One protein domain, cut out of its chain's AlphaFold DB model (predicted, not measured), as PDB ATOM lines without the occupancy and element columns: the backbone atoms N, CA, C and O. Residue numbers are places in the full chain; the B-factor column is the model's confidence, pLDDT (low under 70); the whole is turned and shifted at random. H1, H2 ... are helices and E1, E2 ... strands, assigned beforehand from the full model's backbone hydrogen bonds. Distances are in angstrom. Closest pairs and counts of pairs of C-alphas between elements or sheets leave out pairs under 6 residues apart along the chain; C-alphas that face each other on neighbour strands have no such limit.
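AT A GLANCE: This is residues 47 to 205 of the 403 residues of an uncharacterized protein of Mycoplasma equirhinis (UniProt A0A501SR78). Picture a strongly twisted sheet of four strands, curled like part of a barrel, with H1 over one face and the first part of H2, residues 71 to 79, on the opposite face. The rest of H2 reaches away from the sheet as a long arm with a small head, the helical hairpin of H3 and H4, at its far end; from this head the backbone folds back to H5, which packs on E2. The printed part has 159 residues, with six named helices and four named strands in the order H1 E1 H2 H3 H4 H5 H6 E2 E3 E4; the class is mixed, helices and strands. The sheet runs E1 E4 E3 E2 and is mixed, with E1 parallel to E4 and the other neighbours antiparallel. The whole is only just loose, close to compact, with a radius of gyration of the C-alphas of 18.4 A and spans of 48 by 41 by 24 A.

HOW THE PARTS SIT: Begin with E2, residues 146 to 155, E3, residues 161 to 170, and E4, residues 193 to 204: they form a meander, each strand the antiparallel neighbour of the one before. In the hairpin of E2 and E3, look for N 149 and O 167, 2.8 A apart; in that of E3 and E4, N 164 and O 198 are also 2.8 A apart. E1, residues 64 to 67, is an edge strand parallel to E4, with N 65 and O 201 at 2.9 A. The pairing is staggered: E4 pairs with E3 over residues 193 to 201 and with E1 over residues 201 to 204. H1, residues 49 to 58, is on the sheet at a height of 8.3 A and over E3, running along the strands at 23 degrees to E3 on the local plane; its closest C-alphas to E3 are those of Ala 56 and Ile 168, 6.4 A apart. H2, residues 71 to 95, is on the opposite face at a height of 9.7 A, over none of the strands; its closest C-alphas to E2 are those of Tyr 75 and Ile 153, 6.9 A apart. H5, residues 126 to 131, stands up from the sheet, its line rising 51 degrees, and comes closest to E2 at the C-alphas of Asn 127 and Tyr 150, 4.4 A apart. H2 and H5 are close but not clearly touching, with their closest C-alphas, those of Phe 78 and Phe 129, 7.5 A apart. H3, residues 97 to 104, and H4, residues 110 to 117, form a hairpin and only just touch, with 3 pairs of C-alphas within 8 A, the closest being those of Leu 103 and Lys 113 at 6.3 A; neither is on the sheet. H6, residues 140 to 145, only grazes the sheet, with its residues 142 to 145. Every O i to N i+4 pair is within hydrogen-bond range in H2, H3, H4 and H5, against 5 of 6 in H1 and 0 of 2 in H6, where 2 of 3 O i to N i+3 pairs are.

IN THESE COORDINATES: Find C-alpha 146 at (32.936, -4.918, -42.038), where E2 begins; from there it runs 27.1 A to C-alpha 155. E3 is 29.1 A long, and E4 runs 33.2 A to C-alpha 204 at (58.002, -14.258, -55.136). Short E1 is 9.8 A long. H2 begins at C-alpha 71, (50.598, -17.722, -58.649), and runs 36.2 A to C-alpha 95. H1 is 14.5 A long, H3 10.8 A, H4 10.6 A, H6 9.5 A and H5 8.3 A.

THE WHOLE: The two C-alphas farthest apart are those of Lys 107 and Ile 205, at 53.0 A. Look at residues 106 to 111, of which 110 to 111 belong to H4: they stand free. The link from E3 to E4, residues 171 to 192, is long. The printed part has no cut, and its mean pLDDT is 90.9; residue 68 is under 70.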
ATOM      1  N   TRP A  47      24.752   1.414 -38.866       95.06
ATOM      2  CA  TRP A  47      25.197   1.549 -40.247       95.06
ATOM      3  C   TRP A  47      23.988   1.503 -41.183       95.06
ATOM      4  O   TRP A  47      23.244   0.516 -41.209       95.06
ATOM      5  N   SER A  48      23.774   2.555 -41.979       96.19
ATOM      6  CA  SER A  48      22.781   2.505 -43.059       96.19
ATOM      7  C   SER A  48      23.295   1.635 -44.222       96.19
ATOM      8  O   SER A  48      24.511   1.468 -44.349       96.19
ATOM      9  N   PRO A  49      22.415   1.063 -45.069       96.31
ATOM     10  CA  PRO A  49      22.846   0.311 -46.253       96.31
ATOM     11  C   PRO A  49      23.744   1.131 -47.187       96.31
ATOM     12  O   PRO A  49      24.705   0.608 -47.742       96.31
ATOM     13  N   GLU A  50      23.467   2.428 -47.316       96.56
ATOM     14  CA  GLU A  50      24.232   3.354 -48.150       96.56
ATOM     15  C   GLU A  50      25.635   3.579 -47.570       96.56
ATOM     16  O   GLU A  50      26.621   3.439 -48.290       96.56
ATOM     17  N   ASN A  51      25.731   3.825 -46.256       94.88
ATOM     18  CA  ASN A  51      27.009   3.986 -45.556       94.88
ATOM     19  C   ASN A  51      27.861   2.705 -45.617       94.88
ATOM     20  O   ASN A  51      29.067   2.752 -45.863       94.88
ATOM     21  N   PHE A  52      27.225   1.543 -45.435       96.50
ATOM     22  CA  PHE A  52      27.879   0.248 -45.612       96.50
ATOM     23  C   PHE A  52      28.438   0.094 -47.023       96.50
ATOM     24  O   PHE A  52      29.611  -0.234 -47.175       96.50
ATOM     25  N   LEU A  53      27.621   0.347 -48.047       96.25
ATOM     26  CA  LEU A  53      28.029   0.171 -49.435       96.25
ATOM     27  C   LEU A  53      29.168   1.126 -49.813       96.25
ATOM     28  O   LEU A  53      30.073   0.730 -50.545       96.25
ATOM     29  N   GLU A  54      29.141   2.361 -49.310       95.75
ATOM     30  CA  GLU A  54      30.210   3.336 -49.519       95.75
ATOM     31  C   GLU A  54      31.553   2.823 -48.989       95.75
ATOM     32  O   GLU A  54      32.548   2.846 -49.714       95.75
ATOM     33  N   HIS A  55      31.588   2.314 -47.755       95.06
ATOM     34  CA  HIS A  55      32.818   1.786 -47.168       95.06
ATOM     35  C   HIS A  55      33.226   0.455 -47.806       95.06
ATOM     36  O   HIS A  55      34.393   0.274 -48.130       95.06
ATOM     37  N   ALA A  56      32.279  -0.449 -48.072       94.88
ATOM     38  CA  ALA A  56      32.560  -1.741 -48.695       94.88
ATOM     39  C   ALA A  56      33.204  -1.596 -50.086       94.88
ATOM     40  O   ALA A  56      34.101  -2.360 -50.427       94.88
ATOM     41  N   LYS A  57      32.811  -0.583 -50.870       94.88
ATOM     42  CA  LYS A  57      33.428  -0.274 -52.173       94.88
ATOM     43  C   LYS A  57      34.864   0.245 -52.076       94.88
ATOM     44  O   LYS A  57      35.614   0.101 -53.037       94.88
ATOM     45  N   LYS A  58      35.240   0.864 -50.951       93.81
ATOM     46  CA  LYS A  58      36.608   1.350 -50.702       93.81
ATOM     47  C   LYS A  58      37.558   0.217 -50.314       93.81
ATOM     48  O   LYS A  58      38.765   0.371 -50.466       93.81
ATOM     49  N   VAL A  59      37.025  -0.911 -49.844       93.06
ATOM     50  CA  VAL A  59      37.827  -2.080 -49.480       93.06
ATOM     51  C   VAL A  59      38.392  -2.742 -50.726       93.06
ATOM     52  O   VAL A  59      37.657  -3.181 -51.619       93.06
ATOM     53  N   GLN A  60      39.711  -2.860 -50.742       92.50
ATOM     54  CA  GLN A  60      40.465  -3.494 -51.808       92.50
ATOM     55  C   GLN A  60      41.376  -4.565 -51.222       92.50
ATOM     56  O   GLN A  60      41.769  -4.529 -50.055       92.50
ATOM     57  N   ILE A  61      41.718  -5.536 -52.052       91.50
ATOM     58  CA  ILE A  61      42.833  -6.431 -51.780       91.50
ATOM     59  C   ILE A  61      44.116  -5.645 -52.058       91.50
ATOM     60  O   ILE A  61      44.145  -4.830 -52.987       91.50
ATOM     61  N   ILE A  62      45.172  -5.860 -51.272       88.56
ATOM     62  CA  ILE A  62      46.456  -5.217 -51.557       88.56
ATOM     63  C   ILE A  62      46.901  -5.658 -52.965       88.56
ATOM     64  O   ILE A  62      47.027  -6.856 -53.221       88.56
ATOM     65  N   PRO A  63      47.096  -4.717 -53.912       82.50
ATOM     66  CA  PRO A  63      47.273  -5.045 -55.327       82.50
ATOM     67  C   PRO A  63      48.591  -5.765 -55.615       82.50
ATOM     68  O   PRO A  63      48.722  -6.386 -56.668       82.50
ATOM     69  N   LEU A  64      49.550  -5.678 -54.694       82.75
ATOM     70  CA  LEU A  64      50.826  -6.366 -54.742       82.75
ATOM     71  C   LEU A  64      50.999  -7.198 -53.468       82.75
ATOM     72  O   LEU A  64      51.228  -6.636 -52.399       82.75
ATOM     73  N   SER A  65      50.906  -8.520 -53.596       80.12
ATOM     74  CA  SER A  65      51.260  -9.456 -52.527       80.12
ATOM     75  C   SER A  65      52.665 -10.001 -52.757       80.12
ATOM     76  O   SER A  65      53.065 -10.288 -53.887       80.12
ATOM     77  N   ILE A  66      53.424 -10.124 -51.676       73.44
ATOM     78  CA  ILE A  66      54.815 -10.560 -51.680       73.44
ATOM     79  C   ILE A  66      54.883 -11.837 -50.837       73.44
ATOM     80  O   ILE A  66      54.644 -11.797 -49.635       73.44
ATOM     81  N   GLY A  67      55.172 -12.977 -51.469       74.44
ATOM     82  CA  GLY A  67      55.071 -14.290 -50.824       74.44
ATOM     83  C   GLY A  67      56.141 -15.287 -51.274       74.44
ATOM     84  O   GLY A  67      56.925 -14.992 -52.174       74.44
ATOM     85  N   PRO A  68      56.212 -16.476 -50.654       66.31
ATOM     86  CA  PRO A  68      57.224 -17.483 -50.983       66.31
ATOM     87  C   PRO A  68      56.874 -18.333 -52.217       66.31
ATOM     88  O   PRO A  68      57.717 -19.072 -52.715       66.31
ATOM     89  N   SER A  69      55.634 -18.267 -52.709       74.31
ATOM     90  CA  SER A  69      55.133 -19.128 -53.787       74.31
ATOM     91  C   SER A  69      54.601 -18.307 -54.955       74.31
ATOM     92  O   SER A  69      54.068 -17.215 -54.768       74.31
ATOM     93  N   ASN A  70      54.743 -18.841 -56.170       81.19
ATOM     94  CA  ASN A  70      54.203 -18.206 -57.370       81.19
ATOM     95  C   ASN A  70      52.675 -18.411 -57.477       81.19
ATOM     96  O   ASN A  70      52.070 -19.209 -56.757       81.19
ATOM     97  N   VAL A  71      52.053 -17.691 -58.413       86.69
ATOM     98  CA  VAL A  71      50.598 -17.722 -58.649       86.69
ATOM     99  C   VAL A  71      50.081 -19.116 -59.004       86.69
ATOM    100  O   VAL A  71      49.015 -19.507 -58.529       86.69
ATOM    101  N   SER A  72      50.816 -19.865 -59.829       84.62
ATOM    102  CA  SER A  72      50.411 -21.206 -60.261       84.62
ATOM    103  C   SER A  72      50.354 -22.168 -59.076       84.62
ATOM    104  O   SER A  72      49.371 -22.888 -58.915       84.62
ATOM    105  N   ASP A  73      51.361 -22.140 -58.206       83.88
ATOM    106  CA  ASP A  73      51.410 -22.997 -57.021       83.88
ATOM    107  C   ASP A  73      50.297 -22.651 -56.035       83.88
ATOM    108  O   ASP A  73      49.595 -23.546 -55.561       83.88
ATOM    109  N   LEU A  74      50.064 -21.358 -55.778       87.88
ATOM    110  CA  LEU A  74      48.949 -20.915 -54.939       87.88
ATOM    111  C   LEU A  74      47.601 -21.397 -55.496       87.88
ATOM    112  O   LEU A  74      46.772 -21.922 -54.749       87.88
ATOM    113  N   TYR A  75      47.391 -21.258 -56.808       92.69
ATOM    114  CA  TYR A  75      46.175 -21.713 -57.475       92.69
ATOM    115  C   TYR A  75      45.997 -23.229 -57.380       92.69
ATOM    116  O   TYR A  75      44.939 -23.702 -56.965       92.69
ATOM    117  N   ASN A  76      47.034 -23.997 -57.711       90.56
ATOM    118  CA  ASN A  76      46.990 -25.454 -57.665       90.56
ATOM    119  C   ASN A  76      46.736 -25.955 -56.242       90.56
ATOM    120  O   ASN A  76      45.888 -26.822 -56.040       90.56
ATOM    121  N   ASN A  77      47.399 -25.367 -55.245       90.31
ATOM    122  CA  ASN A  77      47.180 -25.698 -53.840       90.31
ATOM    123  C   ASN A  77      45.740 -25.404 -53.413       90.31
ATOM    124  O   ASN A  77      45.108 -26.259 -52.800       90.31
ATOM    125  N   PHE A  78      45.183 -24.255 -53.803       94.56
ATOM    126  CA  PHE A  78      43.787 -23.918 -53.532       94.56
ATOM    127  C   PHE A  78      42.816 -24.945 -54.139       94.56
ATOM    128  O   PHE A  78      41.937 -25.452 -53.439       94.56
ATOM    129  N   GLN A  79      42.985 -25.299 -55.421       95.62
ATOM    130  CA  GLN A  79      42.118 -26.281 -56.085       95.62
ATOM    131  C   GLN A  79      42.259 -27.678 -55.466       95.62
ATOM    132  O   GLN A  79      41.256 -28.351 -55.222       95.62
ATOM    133  N   ASN A  80      43.485 -28.100 -55.156       93.81
ATOM    134  CA  ASN A  80      43.763 -29.398 -54.544       93.81
ATOM    135  C   ASN A  80      43.201 -29.493 -53.122       93.81
ATOM    136  O   ASN A  80      42.582 -30.498 -52.774       93.81
ATOM    137  N   SER A  81      43.358 -28.448 -52.303       93.56
ATOM    138  CA  SER A  81      42.779 -28.395 -50.957       93.56
ATOM    139  C   SER A  81      41.254 -28.428 -50.995       93.56
ATOM    140  O   SER A  81      40.644 -29.166 -50.217       93.56
ATOM    141  N   LYS A  82      40.638 -27.695 -51.931       95.50
ATOM    142  CA  LYS A  82      39.190 -27.724 -52.149       95.50
ATOM    143  C   LYS A  82      38.705 -29.123 -52.520       95.50
ATOM    144  O   LYS A  82      37.850 -29.676 -51.834       95.50
ATOM    145  N   LYS A  83      39.317 -29.725 -53.543       95.50
ATOM    146  CA  LYS A  83      39.001 -31.084 -53.995       95.50
ATOM    147  C   LYS A  83      39.170 -32.111 -52.872       95.50
ATOM    148  O   LYS A  83      38.271 -32.911 -52.646       95.50
ATOM    149  N   SER A  84      40.271 -32.053 -52.120       95.06
ATOM    150  CA  SER A  84      40.525 -33.001 -51.029       95.06
ATOM    151  C   SER A  84      39.498 -32.891 -49.898       95.06
ATOM    152  O   SER A  84      39.101 -33.908 -49.326       95.06
ATOM    153  N   ALA A  85      39.060 -31.676 -49.554       95.25
ATOM    154  CA  ALA A  85      38.027 -31.482 -48.541       95.25
ATOM    155  C   ALA A  85      36.683 -32.071 -48.994       95.25
ATOM    156  O   ALA A  85      36.031 -32.779 -48.222       95.25
ATOM    157  N   ASP A  86      36.308 -31.833 -50.253       94.38
ATOM    158  CA  ASP A  86      35.081 -32.370 -50.844       94.38
ATOM    159  C   ASP A  86      35.118 -33.906 -50.907       94.38
ATOM    160  O   ASP A  86      34.162 -34.560 -50.493       94.38
ATOM    161  N   GLU A  87      36.237 -34.500 -51.328       95.69
ATOM    162  CA  GLU A  87      36.436 -35.956 -51.353       95.69
ATOM    163  C   GLU A  87      36.315 -36.579 -49.958       95.69
ATOM    164  O   GLU A  87      35.560 -37.535 -49.773       95.69
ATOM    165  N   LYS A  88      36.991 -36.011 -48.950       95.25
ATOM    166  CA  LYS A  88      36.901 -36.483 -47.557       95.25
ATOM    167  C   LYS A  88      35.472 -36.429 -47.037       95.25
ATOM    168  O   LYS A  88      35.022 -37.343 -46.347       95.25
ATOM    169  N   ARG A  89      34.752 -35.355 -47.356       93.69
ATOM    170  CA  ARG A  89      33.372 -35.174 -46.914       93.69
ATOM    171  C   ARG A  89      32.410 -36.120 -47.634       93.69
ATOM    172  O   ARG A  89      31.523 -36.677 -46.989       93.69
ATOM    173  N   ASN A  90      32.592 -36.334 -48.932       93.38
ATOM    174  CA  ASN A  90      31.786 -37.279 -49.704       93.38
ATOM    175  C   ASN A  90      32.005 -38.714 -49.214       93.38
ATOM    176  O   ASN A  90      31.027 -39.380 -48.882       93.38
ATOM    177  N   ALA A  91      33.258 -39.138 -49.026       94.62
ATOM    178  CA  ALA A  91      33.589 -40.449 -48.463       94.62
ATOM    179  C   ALA A  91      32.989 -40.652 -47.057       94.62
ATOM    180  O   ALA A  91      32.508 -41.735 -46.714       94.62
ATOM    181  N   TYR A  92      32.955 -39.594 -46.235       94.44
ATOM    182  CA  TYR A  92      32.280 -39.635 -44.937       94.44
ATOM    183  C   TYR A  92      30.774 -39.896 -45.078       94.44
ATOM    184  O   TYR A  92      30.223 -40.735 -44.370       94.44
ATOM    185  N   PHE A  93      30.089 -39.213 -45.997       94.06
ATOM    186  CA  PHE A  93      28.654 -39.422 -46.200       94.06
ATOM    187  C   PHE A  93      28.309 -40.745 -46.881       94.06
ATOM    188  O   PHE A  93      27.237 -41.287 -46.620       94.06
ATOM    189  N   GLU A  94      29.188 -41.271 -47.730       93.62
ATOM    190  CA  GLU A  94      29.048 -42.606 -48.316       93.62
ATOM    191  C   GLU A  94      29.168 -43.699 -47.247       93.62
ATOM    192  O   GLU A  94      28.383 -44.645 -47.244       93.62
ATOM    193  N   SER A  95      30.090 -43.535 -46.293       94.19
ATOM    194  CA  SER A  95      30.241 -44.447 -45.149       94.19
ATOM    195  C   SER A  95      29.176 -44.260 -44.058       94.19
ATOM    196  O   SER A  95      28.898 -45.200 -43.317       94.19
ATOM    197  N   HIS A  96      28.545 -43.083 -43.974       92.69
ATOM    198  CA  HIS A  96      27.517 -42.749 -42.979       92.69
ATOM    199  C   HIS A  96      26.234 -42.195 -43.637       92.69
ATOM    200  O   HIS A  96      25.869 -41.023 -43.446       92.69
ATOM    201  N   PRO A  97      25.508 -43.015 -44.421       91.69
ATOM    202  CA  PRO A  97      24.356 -42.552 -45.198       91.69
ATOM    203  C   PRO A  97      23.178 -42.089 -44.324       91.69
ATOM    204  O   PRO A  97      22.375 -41.252 -44.743       91.69
ATOM    205  N   ASP A  98      23.067 -42.591 -43.092       89.75
ATOM    206  CA  ASP A  98      22.030 -42.189 -42.144       89.75
ATOM    207  C   ASP A  98      22.218 -40.739 -41.664       89.75
ATOM    208  O   ASP A  98      21.232 -40.017 -41.495       89.75
ATOM    209  N   ILE A  99      23.468 -40.287 -41.506       88.25
ATOM    210  CA  ILE A  99      23.802 -38.897 -41.173       88.25
ATOM    211  C   ILE A  99      23.365 -37.977 -42.314       88.25
ATOM    212  O   ILE A  99      22.687 -36.977 -42.064       88.25
ATOM    213  N   LYS A 100      23.670 -38.342 -43.566       88.06
ATOM    214  CA  LYS A 100      23.244 -37.583 -44.751       88.06
ATOM    215  C   LYS A 100      21.717 -37.457 -44.816       88.06
ATOM    216  O   LYS A 100      21.199 -36.343 -44.877       88.06
ATOM    217  N   ARG A 101      20.990 -38.572 -44.669       87.56
ATOM    218  CA  ARG A 101      19.515 -38.588 -44.661       87.56
ATOM    219  C   ARG A 101      18.927 -37.720 -43.538       87.56
ATOM    220  O   ARG A 101      17.928 -37.033 -43.745       87.56
ATOM    221  N   LYS A 102      19.528 -37.731 -42.342       89.69
ATOM    222  CA  LYS A 102      19.097 -36.883 -41.214       89.69
ATOM    223  C   LYS A 102      19.340 -35.396 -41.487       89.69
ATOM    224  O   LYS A 102      18.498 -34.582 -41.117       89.69
ATOM    225  N   LEU A 103      20.453 -35.041 -42.134       86.56
ATOM    226  CA  LEU A 103      20.783 -33.655 -42.488       86.56
ATOM    227  C   LEU A 103      19.863 -33.080 -43.579       86.56
ATOM    228  O   LEU A 103      19.543 -31.892 -43.529       86.56
ATOM    229  N   GLU A 104      19.408 -33.913 -44.517       86.56
ATOM    230  CA  GLU A 104      18.480 -33.537 -45.597       86.56
ATOM    231  C   GLU A 104      17.030 -33.348 -45.117       86.56
ATOM    232  O   GLU A 104      16.226 -32.716 -45.802       86.56
ATOM    233  N   ASN A 105      16.676 -33.837 -43.922       88.38
ATOM    234  CA  ASN A 105      15.334 -33.676 -43.372       88.38
ATOM    235  C   ASN A 105      15.040 -32.192 -43.055       88.38
ATOM    236  O   ASN A 105      15.675 -31.622 -42.166       88.38
ATOM    237  N   PRO A 106      14.034 -31.556 -43.680       80.12
ATOM    238  CA  PRO A 106      13.724 -30.147 -43.436       80.12
ATOM    239  C   PRO A 106      13.214 -29.866 -42.012       80.12
ATOM    240  O   PRO A 106      13.291 -28.729 -41.557       80.12
ATOM    241  N   LYS A 107      12.726 -30.883 -41.283       87.38
ATOM    242  CA  LYS A 107      12.156 -30.745 -39.928       87.38
ATOM    243  C   LYS A 107      13.177 -30.881 -38.790       87.38
ATOM    244  O   LYS A 107      12.807 -30.750 -37.625       87.38
ATOM    245  N   ILE A 108      14.441 -31.185 -39.083       87.12
ATOM    246  CA  ILE A 108      15.464 -31.350 -38.041       87.12
ATOM    247  C   ILE A 108      15.840 -29.994 -37.416       87.12
ATOM    248  O   ILE A 108      16.046 -28.997 -38.110       87.12
ATOM    249  N   SER A 109      15.943 -29.959 -36.085       88.12
ATOM    250  CA  SER A 109      16.262 -28.732 -35.347       88.12
ATOM    251  C   SER A 109      17.700 -28.263 -35.598       88.12
ATOM    252  O   SER A 109      18.604 -29.072 -35.817       88.12
ATOM    253  N   LYS A 110      17.942 -26.948 -35.502       84.19
ATOM    254  CA  LYS A 110      19.277 -26.344 -35.689       84.19
ATOM    255  C   LYS A 110      20.346 -26.989 -34.795       84.19
ATOM    256  O   LYS A 110      21.389 -27.398 -35.288       84.19
ATOM    257  N   LYS A 111      20.039 -27.177 -33.505       86.88
ATOM    258  CA  LYS A 111      20.941 -27.806 -32.525       86.88
ATOM    259  C   LYS A 111      21.264 -29.265 -32.870       86.88
ATOM    260  O   LYS A 111      22.371 -29.728 -32.623       86.88
ATOM    261  N   ALA A 112      20.301 -30.001 -33.429       85.75
ATOM    262  CA  ALA A 112      20.535 -31.369 -33.882       85.75
ATOM    263  C   ALA A 112      21.392 -31.409 -35.158       85.75
ATOM    264  O   ALA A 112      22.274 -32.259 -35.249       85.75
ATOM    265  N   LYS A 113      21.207 -30.466 -36.099       85.69
ATOM    266  CA  LYS A 113      22.107 -30.314 -37.259       85.69
ATOM    267  C   LYS A 113      23.541 -30.030 -36.822       85.69
ATOM    268  O   LYS A 113      24.452 -30.680 -37.315       85.69
ATOM    269  N   GLU A 114      23.732 -29.097 -35.891       87.25
ATOM    270  CA  GLU A 114      25.059 -28.726 -35.379       87.25
ATOM    271  C   GLU A 114      25.790 -29.931 -34.772       87.25
ATOM    272  O   GLU A 114      26.932 -30.188 -35.139       87.25
ATOM    273  N   LYS A 115      25.111 -30.737 -33.944       88.75
ATOM    274  CA  LYS A 115      25.683 -31.976 -33.388       88.75
ATOM    275  C   LYS A 115      26.057 -33.009 -34.449       88.75
ATOM    276  O   LYS A 115      27.072 -33.678 -34.323       88.75
ATOM    277  N   LEU A 116      25.231 -33.171 -35.485       87.25
ATOM    278  CA  LEU A 116      25.533 -34.106 -36.574       87.25
ATOM    279  C   LEU A 116      26.732 -33.645 -37.409       87.25
ATOM    280  O   LEU A 116      27.462 -34.484 -37.919       87.25
ATOM    281  N   LEU A 117      26.939 -32.332 -37.541       88.19
ATOM    282  CA  LEU A 117      28.057 -31.753 -38.285       88.19
ATOM    283  C   LEU A 117      29.376 -31.740 -37.500       88.19
ATOM    284  O   LEU A 117      30.420 -31.576 -38.120       88.19
ATOM    285  N   GLU A 118      29.350 -31.936 -36.179       88.94
ATOM    286  CA  GLU A 118      30.541 -31.903 -35.314       88.94
ATOM    287  C   GLU A 118      31.615 -32.917 -35.742       88.94
ATOM    288  O   GLU A 118      32.802 -32.605 -35.723       88.94
ATOM    289  N   ASN A 119      31.186 -34.095 -36.205       86.38
ATOM    290  CA  ASN A 119      32.072 -35.173 -36.659       86.38
ATOM    291  C   ASN A 119      32.227 -35.243 -38.188       86.38
ATOM    292  O   ASN A 119      32.958 -36.093 -38.694       86.38
ATOM    293  N   VAL A 120      31.530 -34.380 -38.933       91.19
ATOM    294  CA  VAL A 120      31.622 -34.332 -40.395       91.19
ATOM    295  C   VAL A 120      32.865 -33.522 -40.772       91.19
ATOM    296  O   VAL A 120      33.051 -32.422 -40.242       91.19
ATOM    297  N   PRO A 121      33.704 -33.996 -41.713       92.88
ATOM    298  CA  PRO A 121      34.802 -33.198 -42.245       92.88
ATOM    299  C   PRO A 121      34.330 -31.805 -42.692       92.88
ATOM    300  O   PRO A 121      33.310 -31.662 -43.377       92.88
ATOM    301  N   ARG A 122      35.067 -30.765 -42.283       90.62
ATOM    302  CA  ARG A 122      34.727 -29.369 -42.599       90.62
ATOM    303  C   ARG A 122      34.745 -29.136 -44.112       90.62
ATOM    304  O   ARG A 122      35.531 -29.751 -44.828       90.62
ATOM    305  N   LEU A 123      33.888 -28.227 -44.585       91.19
ATOM    306  CA  LEU A 123      34.016 -27.710 -45.953       91.19
ATOM    307  C   LEU A 123      35.339 -26.980 -46.096       91.19
ATOM    308  O   LEU A 123      35.832 -26.396 -45.132       91.19
ATOM    309  N   PHE A 124      35.848 -26.964 -47.320       94.94
ATOM    310  CA  PHE A 124      36.912 -26.049 -47.674       94.94
ATOM    311  C   PHE A 124      36.472 -24.602 -47.410       94.94
ATOM    312  O   PHE A 124      35.473 -24.136 -47.966       94.94
ATOM    313  N   ASP A 125      37.224 -23.903 -46.564       94.56
ATOM    314  CA  ASP A 125      37.033 -22.487 -46.284       94.56
ATOM    315  C   ASP A 125      38.046 -21.678 -47.103       94.56
ATOM    316  O   ASP A 125      39.234 -21.598 -46.784       94.56
ATOM    317  N   ALA A 126      37.559 -21.082 -48.194       95.25
ATOM    318  CA  ALA A 126      38.377 -20.248 -49.066       95.25
ATOM    319  C   ALA A 126      38.936 -19.020 -48.335       95.25
ATOM    320  O   ALA A 126      40.034 -18.574 -48.661       95.25
ATOM    321  N   ASN A 127      38.204 -18.479 -47.358       94.88
ATOM    322  CA  ASN A 127      38.656 -17.334 -46.586       94.88
ATOM    323  C   ASN A 127      39.798 -17.714 -45.651       94.88
ATOM    324  O   ASN A 127      40.818 -17.033 -45.652       94.88
ATOM    325  N   GLU A 128      39.647 -18.810 -44.904       94.12
ATOM    326  CA  GLU A 128      40.708 -19.335 -44.037       94.12
ATOM    327  C   GLU A 128      41.982 -19.596 -44.846       94.12
ATOM    328  O   GLU A 128      43.040 -19.069 -44.508       94.12
ATOM    329  N   PHE A 129      41.865 -20.298 -45.977       93.00
ATOM    330  CA  PHE A 129      43.001 -20.581 -46.848       93.00
ATOM    331  C   PHE A 129      43.662 -19.294 -47.359       93.00
ATOM    332  O   PHE A 129      44.847 -19.074 -47.125       93.00
ATOM    333  N   LEU A 130      42.911 -18.420 -48.038       92.19
ATOM    334  CA  LEU A 130      43.480 -17.262 -48.740       92.19
ATOM    335  C   LEU A 130      43.967 -16.163 -47.794       92.19
ATOM    336  O   LEU A 130      44.897 -15.444 -48.148       92.19
ATOM    337  N   SER A 131      43.414 -16.067 -46.583       90.56
ATOM    338  CA  SER A 131      43.869 -15.098 -45.578       90.56
ATOM    339  C   SER A 131      45.317 -15.298 -45.123       90.56
ATOM    340  O   SER A 131      45.922 -14.366 -44.607       90.56
ATOM    341  N   THR A 132      45.894 -16.482 -45.352       86.31
ATOM    342  CA  THR A 132      47.312 -16.758 -45.068       86.31
ATOM    343  C   THR A 132      48.268 -16.258 -46.157       86.31
ATOM    344  O   THR A 132      49.470 -16.182 -45.922       86.31
ATOM    345  N   TRP A 133      47.744 -15.900 -47.333       82.88
ATOM    346  CA  TRP A 133      48.528 -15.538 -48.523       82.88
ATOM    347  C   TRP A 133      48.258 -14.119 -49.024       82.88
ATOM    348  O   TRP A 133      49.077 -13.534 -49.734       82.88
ATOM    349  N   ILE A 134      47.065 -13.599 -48.739       89.06
ATOM    350  CA  ILE A 134      46.550 -12.377 -49.340       89.06
ATOM    351  C   ILE A 134      46.012 -11.474 -48.236       89.06
ATOM    352  O   ILE A 134      45.177 -11.874 -47.420       89.06
ATOM    353  N   GLU A 135      46.459 -10.226 -48.264       88.19
ATOM    354  CA  GLU A 135      46.051  -9.185 -47.332       88.19
ATOM    355  C   GLU A 135      45.050  -8.212 -47.968       88.19
ATOM    356  O   GLU A 135      44.991  -8.024 -49.187       88.19
ATOM    357  N   THR A 136      44.263  -7.559 -47.116       90.94
ATOM    358  CA  THR A 136      43.276  -6.549 -47.523       90.94
ATOM    359  C   THR A 136      43.669  -5.175 -47.003       90.94
ATOM    360  O   THR A 136      44.416  -5.063 -46.037       90.94
ATOM    361  N   SER A 137      43.112  -4.123 -47.597       88.25
ATOM    362  CA  SER A 137      43.307  -2.740 -47.157       88.25
ATOM    363  C   SER A 137      42.548  -2.379 -45.872       88.25
ATOM    364  O   SER A 137      42.570  -1.216 -45.474       88.25
ATOM    365  N   LEU A 138      41.822  -3.323 -45.260       87.50
ATOM    366  CA  LEU A 138      40.992  -3.054 -44.088       87.50
ATOM    367  C   LEU A 138      41.847  -2.728 -42.869       87.50
ATOM    368  O   LEU A 138      42.685  -3.523 -42.446       87.50
ATOM    369  N   ASN A 139      41.567  -1.588 -42.246       85.44
ATOM    370  CA  ASN A 139      42.196  -1.232 -40.980       85.44
ATOM    371  C   ASN A 139      41.437  -1.811 -39.767       85.44
ATOM    372  O   ASN A 139      40.344  -2.378 -39.868       85.44
ATOM    373  N   TYR A 140      42.020  -1.655 -38.576       82.00
ATOM    374  CA  TYR A 140      41.443  -2.161 -37.327       82.00
ATOM    375  C   TYR A 140      40.034  -1.619 -37.015       82.00
ATOM    376  O   TYR A 140      39.226  -2.325 -36.420       82.00
ATOM    377  N   GLU A 141      39.706  -0.384 -37.403       84.00
ATOM    378  CA  GLU A 141      38.362   0.161 -37.176       84.00
ATOM    379  C   GLU A 141      37.354  -0.395 -38.181       84.00
ATOM    380  O   GLU A 141      36.233  -0.737 -37.810       84.00
ATOM    381  N   GLU A 142      37.747  -0.553 -39.441       86.62
ATOM    382  CA  GLU A 142      36.866  -1.082 -40.480       86.62
ATOM    383  C   GLU A 142      36.567  -2.568 -40.271       86.62
ATOM    384  O   GLU A 142      35.411  -2.967 -40.386       86.62
ATOM    385  N   THR A 143      37.557  -3.375 -39.873       87.31
ATOM    386  CA  THR A 143      37.368  -4.805 -39.543       87.31
ATOM    387  C   THR A 143      36.365  -5.047 -38.410       87.31
ATOM    388  O   THR A 143      35.720  -6.100 -38.370       87.31
ATOM    389  N   LYS A 144      36.159  -4.077 -37.505       89.12
ATOM    390  CA  LYS A 144      35.100  -4.179 -36.487       89.12
ATOM    391  C   LYS A 144      33.721  -4.208 -37.126       89.12
ATOM    392  O   LYS A 144      32.871  -4.975 -36.689       89.12
ATOM    393  N   TYR A 145      33.479  -3.381 -38.140       93.06
ATOM    394  CA  TYR A 145      32.139  -3.167 -38.698       93.06
ATOM    395  C   TYR A 145      31.905  -3.892 -40.026       93.06
ATOM    396  O   TYR A 145      30.757  -4.179 -40.365       93.06
ATOM    397  N   LEU A 146      32.966  -4.226 -40.757       94.94
ATOM    398  CA  LEU A 146      32.936  -4.918 -42.038       94.94
ATOM    399  C   LEU A 146      33.569  -6.300 -41.896       94.94
ATOM    400  O   LEU A 146      34.704  -6.450 -41.451       94.94
ATOM    401  N   LYS A 147      32.829  -7.320 -42.318       94.69
ATOM    402  CA  LYS A 147      33.282  -8.708 -42.357       94.69
ATOM    403  C   LYS A 147      33.644  -9.074 -43.789       94.69
ATOM    404  O   LYS A 147      32.758  -9.331 -44.602       94.69
ATOM    405  N   PHE A 148      34.938  -9.086 -44.081       95.50
ATOM    406  CA  PHE A 148      35.486  -9.496 -45.370       95.50
ATOM    407  C   PHE A 148      35.650 -11.015 -45.435       95.50
ATOM    408  O   PHE A 148      36.052 -11.639 -44.453       95.50
ATOM    409  N   LYS A 149      35.332 -11.610 -46.587       95.56
ATOM    410  CA  LYS A 149      35.532 -13.033 -46.863       95.56
ATOM    411  C   LYS A 149      36.068 -13.242 -48.275       95.56
ATOM    412  O   LYS A 149      35.418 -12.842 -49.241       95.56
ATOM    413  N   TYR A 150      37.198 -13.930 -48.414       96.56
ATOM    414  CA  TYR A 150      37.604 -14.447 -49.723       96.56
ATOM    415  C   TYR A 150      36.675 -15.577 -50.174       96.56
ATOM    416  O   TYR A 150      36.211 -16.381 -49.366       96.56
ATOM    417  N   LYS A 151      36.413 -15.643 -51.482       95.31
ATOM    418  CA  LYS A 151      35.475 -16.599 -52.083       95.31
ATOM    419  C   LYS A 151      36.156 -17.588 -53.016       95.31
ATOM    420  O   LYS A 151      35.893 -18.784 -52.937       95.31
ATOM    421  N   ASN A 152      36.970 -17.089 -53.942       96.56
ATOM    422  CA  ASN A 152      37.600 -17.913 -54.971       96.56
ATOM    423  C   ASN A 152      38.805 -17.203 -55.592       96.56
ATOM    424  O   ASN A 152      38.903 -15.977 -55.514       96.56
ATOM    425  N   ILE A 153      39.653 -17.970 -56.273       96.50
ATOM    426  CA  ILE A 153      40.728 -17.449 -57.114       96.50
ATOM    427  C   ILE A 153      40.693 -18.053 -58.518       96.50
ATOM    428  O   ILE A 153      40.309 -19.207 -58.711       96.50
ATOM    429  N   GLU A 154      41.101 -17.256 -59.499       96.19
ATOM    430  CA  GLU A 154      41.167 -17.603 -60.917       96.19
ATOM    431  C   GLU A 154      42.513 -17.151 -61.485       96.19
ATOM    432  O   GLU A 154      42.984 -16.046 -61.193       96.19
ATOM    433  N   LEU A 155      43.122 -18.000 -62.315       93.38
ATOM    434  CA  LEU A 155      44.294 -17.610 -63.091       93.38
ATOM    435  C   LEU A 155      43.908 -16.536 -64.107       93.38
ATOM    436  O   LEU A 155      42.811 -16.543 -64.668       93.38
ATOM    437  N   THR A 156      44.834 -15.619 -64.348       94.19
ATOM    438  CA  THR A 156      44.720 -14.641 -65.428       94.19
ATOM    439  C   THR A 156      45.598 -15.058 -66.610       94.19
ATOM    440  O   THR A 156      46.297 -16.068 -66.563       94.19
ATOM    441  N   ASN A 157      45.602 -14.251 -67.672       90.50
ATOM    442  CA  ASN A 157      46.488 -14.465 -68.820       90.50
ATOM    443  C   ASN A 157      47.964 -14.158 -68.508       90.50
ATOM    444  O   ASN A 157      48.829 -14.421 -69.342       90.50
ATOM    445  N   LYS A 158      48.263 -13.556 -67.351       87.25
ATOM    446  CA  LYS A 158      49.618 -13.174 -66.952       87.25
ATOM    447  C   LYS A 158      50.120 -14.079 -65.820       87.25
ATOM    448  O   LYS A 158      49.376 -14.348 -64.880       87.25
ATOM    449  N   PRO A 159      51.399 -14.496 -65.857       82.44
ATOM    450  CA  PRO A 159      51.927 -15.529 -64.963       82.44
ATOM    451  C   PRO A 159      51.984 -15.119 -63.485       82.44
ATOM    452  O   PRO A 159      51.911 -15.985 -62.623       82.44
ATOM    453  N   ASN A 160      52.084 -13.818 -63.193       87.06
ATOM    454  CA  ASN A 160      52.187 -13.288 -61.829       87.06
ATOM    455  C   ASN A 160      50.901 -12.582 -61.371       87.06
ATOM    456  O   ASN A 160      50.905 -11.910 -60.344       87.06
ATOM    457  N   GLU A 161      49.799 -12.714 -62.114       93.00
ATOM    458  CA  GLU A 161      48.523 -12.093 -61.759       93.00
ATOM    459  C   GLU A 161      47.464 -13.142 -61.421       93.00
ATOM    460  O   GLU A 161      47.236 -14.102 -62.162       93.00
ATOM    461  N   LEU A 162      46.761 -12.902 -60.316       93.88
ATOM    462  CA  LEU A 162      45.676 -13.736 -59.826       93.88
ATOM    463  C   LEU A 162      44.420 -12.886 -59.657       93.88
ATOM    464  O   LEU A 162      44.453 -11.816 -59.048       93.88
ATOM    465  N   LYS A 163      43.291 -13.365 -60.172       96.69
ATOM    466  CA  LYS A 163      41.995 -12.733 -59.942       96.69
ATOM    467  C   LYS A 163      41.367 -13.340 -58.696       96.69
ATOM    468  O   LYS A 163      41.073 -14.530 -58.657       96.69
ATOM    469  N   VAL A 164      41.135 -12.512 -57.689       96.81
ATOM    470  CA  VAL A 164      40.617 -12.921 -56.383       96.81
ATOM    471  C   VAL A 164      39.210 -12.370 -56.218       96.81
ATOM    472  O   VAL A 164      38.983 -11.165 -56.303       96.81
ATOM    473  N   SER A 165      38.252 -13.261 -55.987       97.69
ATOM    474  CA  SER A 165      36.859 -12.910 -55.713       97.69
ATOM    475  C   SER A 165      36.623 -12.852 -54.209       97.69
ATOM    476  O   SER A 165      37.052 -13.754 -53.484       97.69
ATOM    477  N   TYR A 166      35.906 -11.835 -53.743       97.25
ATOM    478  CA  TYR A 166      35.628 -11.624 -52.328       97.25
ATOM    479  C   TYR A 166      34.237 -11.039 -52.091       97.25
ATOM    480  O   TYR A 166      33.586 -10.501 -52.990       97.25
ATOM    481  N   GLU A 167      33.785 -11.159 -50.850       97.19
ATOM    482  CA  GLU A 167      32.504 -10.663 -50.370       97.19
ATOM    483  C   GLU A 167      32.701  -9.901 -49.060       97.19
ATOM    484  O   GLU A 167      33.576 -10.220 -48.256       97.19
ATOM    485  N   ILE A 168      31.876  -8.887 -48.836       97.00
ATOM    486  CA  ILE A 168      31.884  -8.056 -47.638       97.00
ATOM    487  C   ILE A 168      30.468  -8.004 -47.091       97.00
ATOM    488  O   ILE A 168      29.500  -7.818 -47.833       97.00
ATOM    489  N   TYR A 169      30.372  -8.147 -45.776       96.62
ATOM    490  CA  TYR A 169      29.128  -8.123 -45.028       96.62
ATOM    491  C   TYR A 169      29.207  -7.136 -43.868       96.62
ATOM    492  O   TYR A 169      30.297  -6.821 -43.388       96.62
ATOM    493  N   LEU A 170      28.060  -6.679 -43.364       95.88
ATOM    494  CA  LEU A 170      28.037  -5.973 -42.083       95.88
ATOM    495  C   LEU A 170      28.360  -6.952 -40.948       95.88
ATOM    496  O   LEU A 170      27.740  -8.010 -40.819       95.88
ATOM    497  N   ASN A 171      29.303  -6.582 -40.088       94.25
ATOM    498  CA  ASN A 171      29.629  -7.351 -38.900       94.25
ATOM    499  C   ASN A 171      28.609  -7.065 -37.783       94.25
ATOM    500  O   ASN A 171      28.776  -6.157 -36.966       94.25
ATOM    501  N   TYR A 172      27.533  -7.855 -37.736       90.94
ATOM    502  CA  TYR A 172      26.449  -7.694 -36.757       90.94
ATOM    503  C   TYR A 172      26.862  -7.932 -35.299       90.94
ATOM    504  O   TYR A 172      26.045  -7.703 -34.401       90.94
ATOM    505  N   GLU A 173      28.081  -8.407 -35.030       89.25
ATOM    506  CA  GLU A 173      28.616  -8.496 -33.671       89.25
ATOM    507  C   GLU A 173      28.872  -7.098 -33.088       89.25
ATOM    508  O   GLU A 173      28.453  -6.817 -31.963       89.25
ATOM    509  N   TYR A 174      29.426  -6.186 -33.896       89.00
ATOM    510  CA  TYR A 174      29.836  -4.842 -33.469       89.00
ATOM    511  C   TYR A 174      29.011  -3.710 -34.105       89.00
ATOM    512  O   TYR A 174      29.015  -2.587 -33.597       89.00
ATOM    513  N   ALA A 175      28.260  -3.988 -35.172       91.19
ATOM    514  CA  ALA A 175      27.387  -3.031 -35.845       91.19
ATOM    515  C   ALA A 175      25.901  -3.412 -35.744       91.19
ATOM    516  O   ALA A 175      25.524  -4.579 -35.613       91.19
ATOM    517  N   SER A 176      25.033  -2.405 -35.817       91.75
ATOM    518  CA  SER A 176      23.596  -2.560 -36.036       91.75
ATOM    519  C   SER A 176      23.211  -1.958 -37.386       91.75
ATOM    520  O   SER A 176      23.899  -1.088 -37.910       91.75
ATOM    521  N   GLY A 177      22.118  -2.432 -37.970       92.31
ATOM    522  CA  GLY A 177      21.626  -1.957 -39.258       92.31
ATOM    523  C   GLY A 177      20.105  -2.010 -39.319       92.31
ATOM    524  O   GLY A 177      19.439  -2.318 -38.327       92.31
ATOM    525  N   ARG A 178      19.538  -1.724 -40.493       92.25
ATOM    526  CA  ARG A 178      18.126  -1.982 -40.787       92.25
ATOM    527  C   ARG A 178      17.814  -3.453 -40.521       92.25
ATOM    528  O   ARG A 178      18.652  -4.327 -40.726       92.25
ATOM    529  N   HIS A 179      16.595  -3.710 -40.059       91.62
ATOM    530  CA  HIS A 179      16.184  -5.054 -39.684       91.62
ATOM    531  C   HIS A 179      16.285  -6.033 -40.866       91.62
ATOM    532  O   HIS A 179      15.773  -5.765 -41.959       91.62
ATOM    533  N   GLU A 180      16.926  -7.171 -40.595       90.75
ATOM    534  CA  GLU A 180      17.007  -8.361 -41.443       90.75
ATOM    535  C   GLU A 180      16.941  -9.608 -40.558       90.75
ATOM    536  O   GLU A 180      17.500  -9.615 -39.446       90.75
ATOM    537  N   SER A 181      16.277 -10.656 -41.050       89.06
ATOM    538  CA  SER A 181      16.214 -11.949 -40.368       89.06
ATOM    539  C   SER A 181      17.601 -12.592 -40.313       89.06
ATOM    540  O   SER A 181      18.453 -12.350 -41.170       89.06
ATOM    541  N   SER A 182      17.847 -13.436 -39.311       85.94
ATOM    542  CA  SER A 182      19.129 -14.143 -39.172       85.94
ATOM    543  C   SER A 182      19.456 -15.057 -40.354       85.94
ATOM    544  O   SER A 182      20.618 -15.376 -40.552       85.94
ATOM    545  N   GLU A 183      18.446 -15.477 -41.117       86.88
ATOM    546  CA  GLU A 183      18.596 -16.304 -42.322       86.88
ATOM    547  C   GLU A 183      19.074 -15.503 -43.540       86.88
ATOM    548  O   GLU A 183      19.649 -16.073 -44.459       86.88
ATOM    549  N   ILE A 184      18.828 -14.188 -43.552       91.19
ATOM    550  CA  ILE A 184      19.224 -13.288 -44.644       91.19
ATOM    551  C   ILE A 184      20.596 -12.664 -44.373       91.19
ATOM    552  O   ILE A 184      21.354 -12.420 -45.313       91.19
ATOM    553  N   ARG A 185      20.933 -12.407 -43.104       91.44
ATOM    554  CA  ARG A 185      22.225 -11.820 -42.715       91.44
ATOM    555  C   ARG A 185      23.392 -12.668 -43.211       91.44
ATOM    556  O   ARG A 185      23.340 -13.889 -43.155       91.44
ATOM    557  N   GLU A 186      24.457 -11.998 -43.640       88.25
ATOM    558  CA  GLU A 186      25.647 -12.639 -44.214       88.25
ATOM    559  C   GLU A 186      25.366 -13.522 -45.448       88.25
ATOM    560  O   GLU A 186      26.107 -14.464 -45.724       88.25
ATOM    561  N   THR A 187      24.305 -13.220 -46.202       92.38
ATOM    562  CA  THR A 187      24.008 -13.867 -47.489       92.38
ATOM    563  C   THR A 187      23.949 -12.837 -48.619       92.38
ATOM    564  O   THR A 187      23.725 -11.655 -48.343       92.38
ATOM    565  N   PRO A 188      24.034 -13.260 -49.895       94.19
ATOM    566  CA  PRO A 188      23.865 -12.361 -51.039       94.19
ATOM    567  C   PRO A 188      22.516 -11.626 -51.103       94.19
ATOM    568  O   PRO A 188      22.369 -10.675 -51.859       94.19
ATOM    569  N   LYS A 189      21.513 -12.071 -50.329       94.50
ATOM    570  CA  LYS A 189      20.197 -11.421 -50.234       94.50
ATOM    571  C   LYS A 189      20.156 -10.291 -49.199       94.50
ATOM    572  O   LYS A 189      19.140  -9.606 -49.105       94.50
ATOM    573  N   SER A 190      21.208 -10.128 -48.396       95.25
ATOM    574  CA  SER A 190      21.292  -9.059 -47.402       95.25
ATOM    575  C   SER A 190      21.417  -7.694 -48.078       95.25
ATOM    576  O   SER A 190      22.129  -7.524 -49.062       95.25
ATOM    577  N   LYS A 191      20.777  -6.688 -47.485       94.81
ATOM    578  CA  LYS A 191      20.971  -5.259 -47.775       94.81
ATOM    579  C   LYS A 191      22.404  -4.806 -47.490       94.81
ATOM    580  O   LYS A 191      22.818  -3.759 -47.974       94.81
ATOM    581  N   TYR A 192      23.130  -5.579 -46.688       96.94
ATOM    582  CA  TYR A 192      24.512  -5.360 -46.297       96.94
ATOM    583  C   TYR A 192      25.426  -6.400 -46.945       96.94
ATOM    584  O   TYR A 192      26.190  -7.085 -46.263       96.94
ATOM    585  N   TYR A 193      25.306  -6.539 -48.263       97.25
ATOM    586  CA  TYR A 193      26.137  -7.406 -49.084       97.25
ATOM    587  C   TYR A 193      26.842  -6.597 -50.164       97.25
ATOM    588  O   TYR A 193      26.225  -5.801 -50.875       97.25
ATOM    589  N   TYR A 194      28.138  -6.832 -50.300       97.56
ATOM    590  CA  TYR A 194      28.930  -6.358 -51.420       97.56
ATOM    591  C   TYR A 194      29.824  -7.495 -51.897       97.56
ATOM    592  O   TYR A 194      30.426  -8.192 -51.084       97.56
ATOM    593  N   ALA A 195      29.919  -7.686 -53.205       96.75
ATOM    594  CA  ALA A 195      30.809  -8.666 -53.805       96.75
ATOM    595  C   ALA A 195      31.571  -8.023 -54.946       96.75
ATOM    596  O   ALA A 195      31.028  -7.202 -55.688       96.75
ATOM    597  N   ASN A 196      32.831  -8.410 -55.078       96.62
ATOM    598  CA  ASN A 196      33.696  -7.907 -56.123       96.62
ATOM    599  C   ASN A 196      34.771  -8.946 -56.466       96.62
ATOM    600  O   ASN A 196      34.957  -9.941 -55.762       96.62
ATOM    601  N   ALA A 197      35.483  -8.703 -57.558       96.81
ATOM    602  CA  ALA A 197      36.692  -9.427 -57.899       96.81
ATOM    603  C   ALA A 197      37.783  -8.432 -58.276       96.81
ATOM    604  O   ALA A 197      37.535  -7.471 -59.001       96.81
ATOM    605  N   GLN A 198      38.994  -8.678 -57.798       96.19
ATOM    606  CA  GLN A 198      40.143  -7.827 -58.055       96.19
ATOM    607  C   GLN A 198      41.294  -8.670 -58.590       96.19
ATOM    608  O   GLN A 198      41.565  -9.758 -58.085       96.19
ATOM    609  N   VAL A 199      41.965  -8.162 -59.620       96.06
ATOM    610  CA  VAL A 199      43.232  -8.726 -60.083       96.06
ATOM    611  C   VAL A 199      44.345  -8.159 -59.215       96.06
ATOM    612  O   VAL A 199      44.456  -6.942 -59.066       96.06
ATOM    613  N   ILE A 200      45.148  -9.045 -58.638       93.19
ATOM    614  CA  ILE A 200      46.333  -8.696 -57.861       93.19
ATOM    615  C   ILE A 200      47.570  -9.308 -58.500       93.19
ATOM    616  O   ILE A 200      47.496 -10.349 -59.154       93.19
ATOM    617  N   THR A 201      48.711  -8.667 -58.286       90.62
ATOM    618  CA  THR A 201      50.024  -9.201 -58.637       90.62
ATOM    619  C   THR A 201      50.611  -9.910 -57.423       90.62
ATOM    620  O   THR A 201      50.618  -9.349 -56.328       90.62
ATOM    621  N   ILE A 202      51.116 -11.127 -57.608       86.31
ATOM    622  CA  ILE A 202      51.846 -11.872 -56.579       86.31
ATOM    623  C   ILE A 202      53.290 -12.015 -57.047       86.31
ATOM    624  O   ILE A 202      53.542 -12.566 -58.118       86.31
ATOM    625  N   LEU A 203      54.226 -11.499 -56.254       84.81
ATOM    626  CA  LEU A 203      55.660 -11.581 -56.520       84.81
ATOM    627  C   LEU A 203      56.321 -12.531 -55.522       84.81
ATOM    628  O   LEU A 203      56.066 -12.448 -54.316       84.81
ATOM    629  N   THR A 204      57.197 -13.409 -56.013       85.12
ATOM    630  CA  THR A 204      58.002 -14.258 -55.136       85.12
ATOM    631  C   THR A 204      59.146 -13.485 -54.477       85.12
ATOM    632  O   THR A 204      59.863 -12.734 -55.143       85.12
ATOM    633  N   ILE A 205      59.346 -13.698 -53.172       83.69
ATOM    634  CA  ILE A 205      60.545 -13.227 -52.444       83.69
ATOM    635  C   ILE A 205      61.726 -14.174 -52.558       83.69
ATOM    636  O   ILE A 205      62.871 -13.745 -52.452       83.69
TER     637      ILE A 205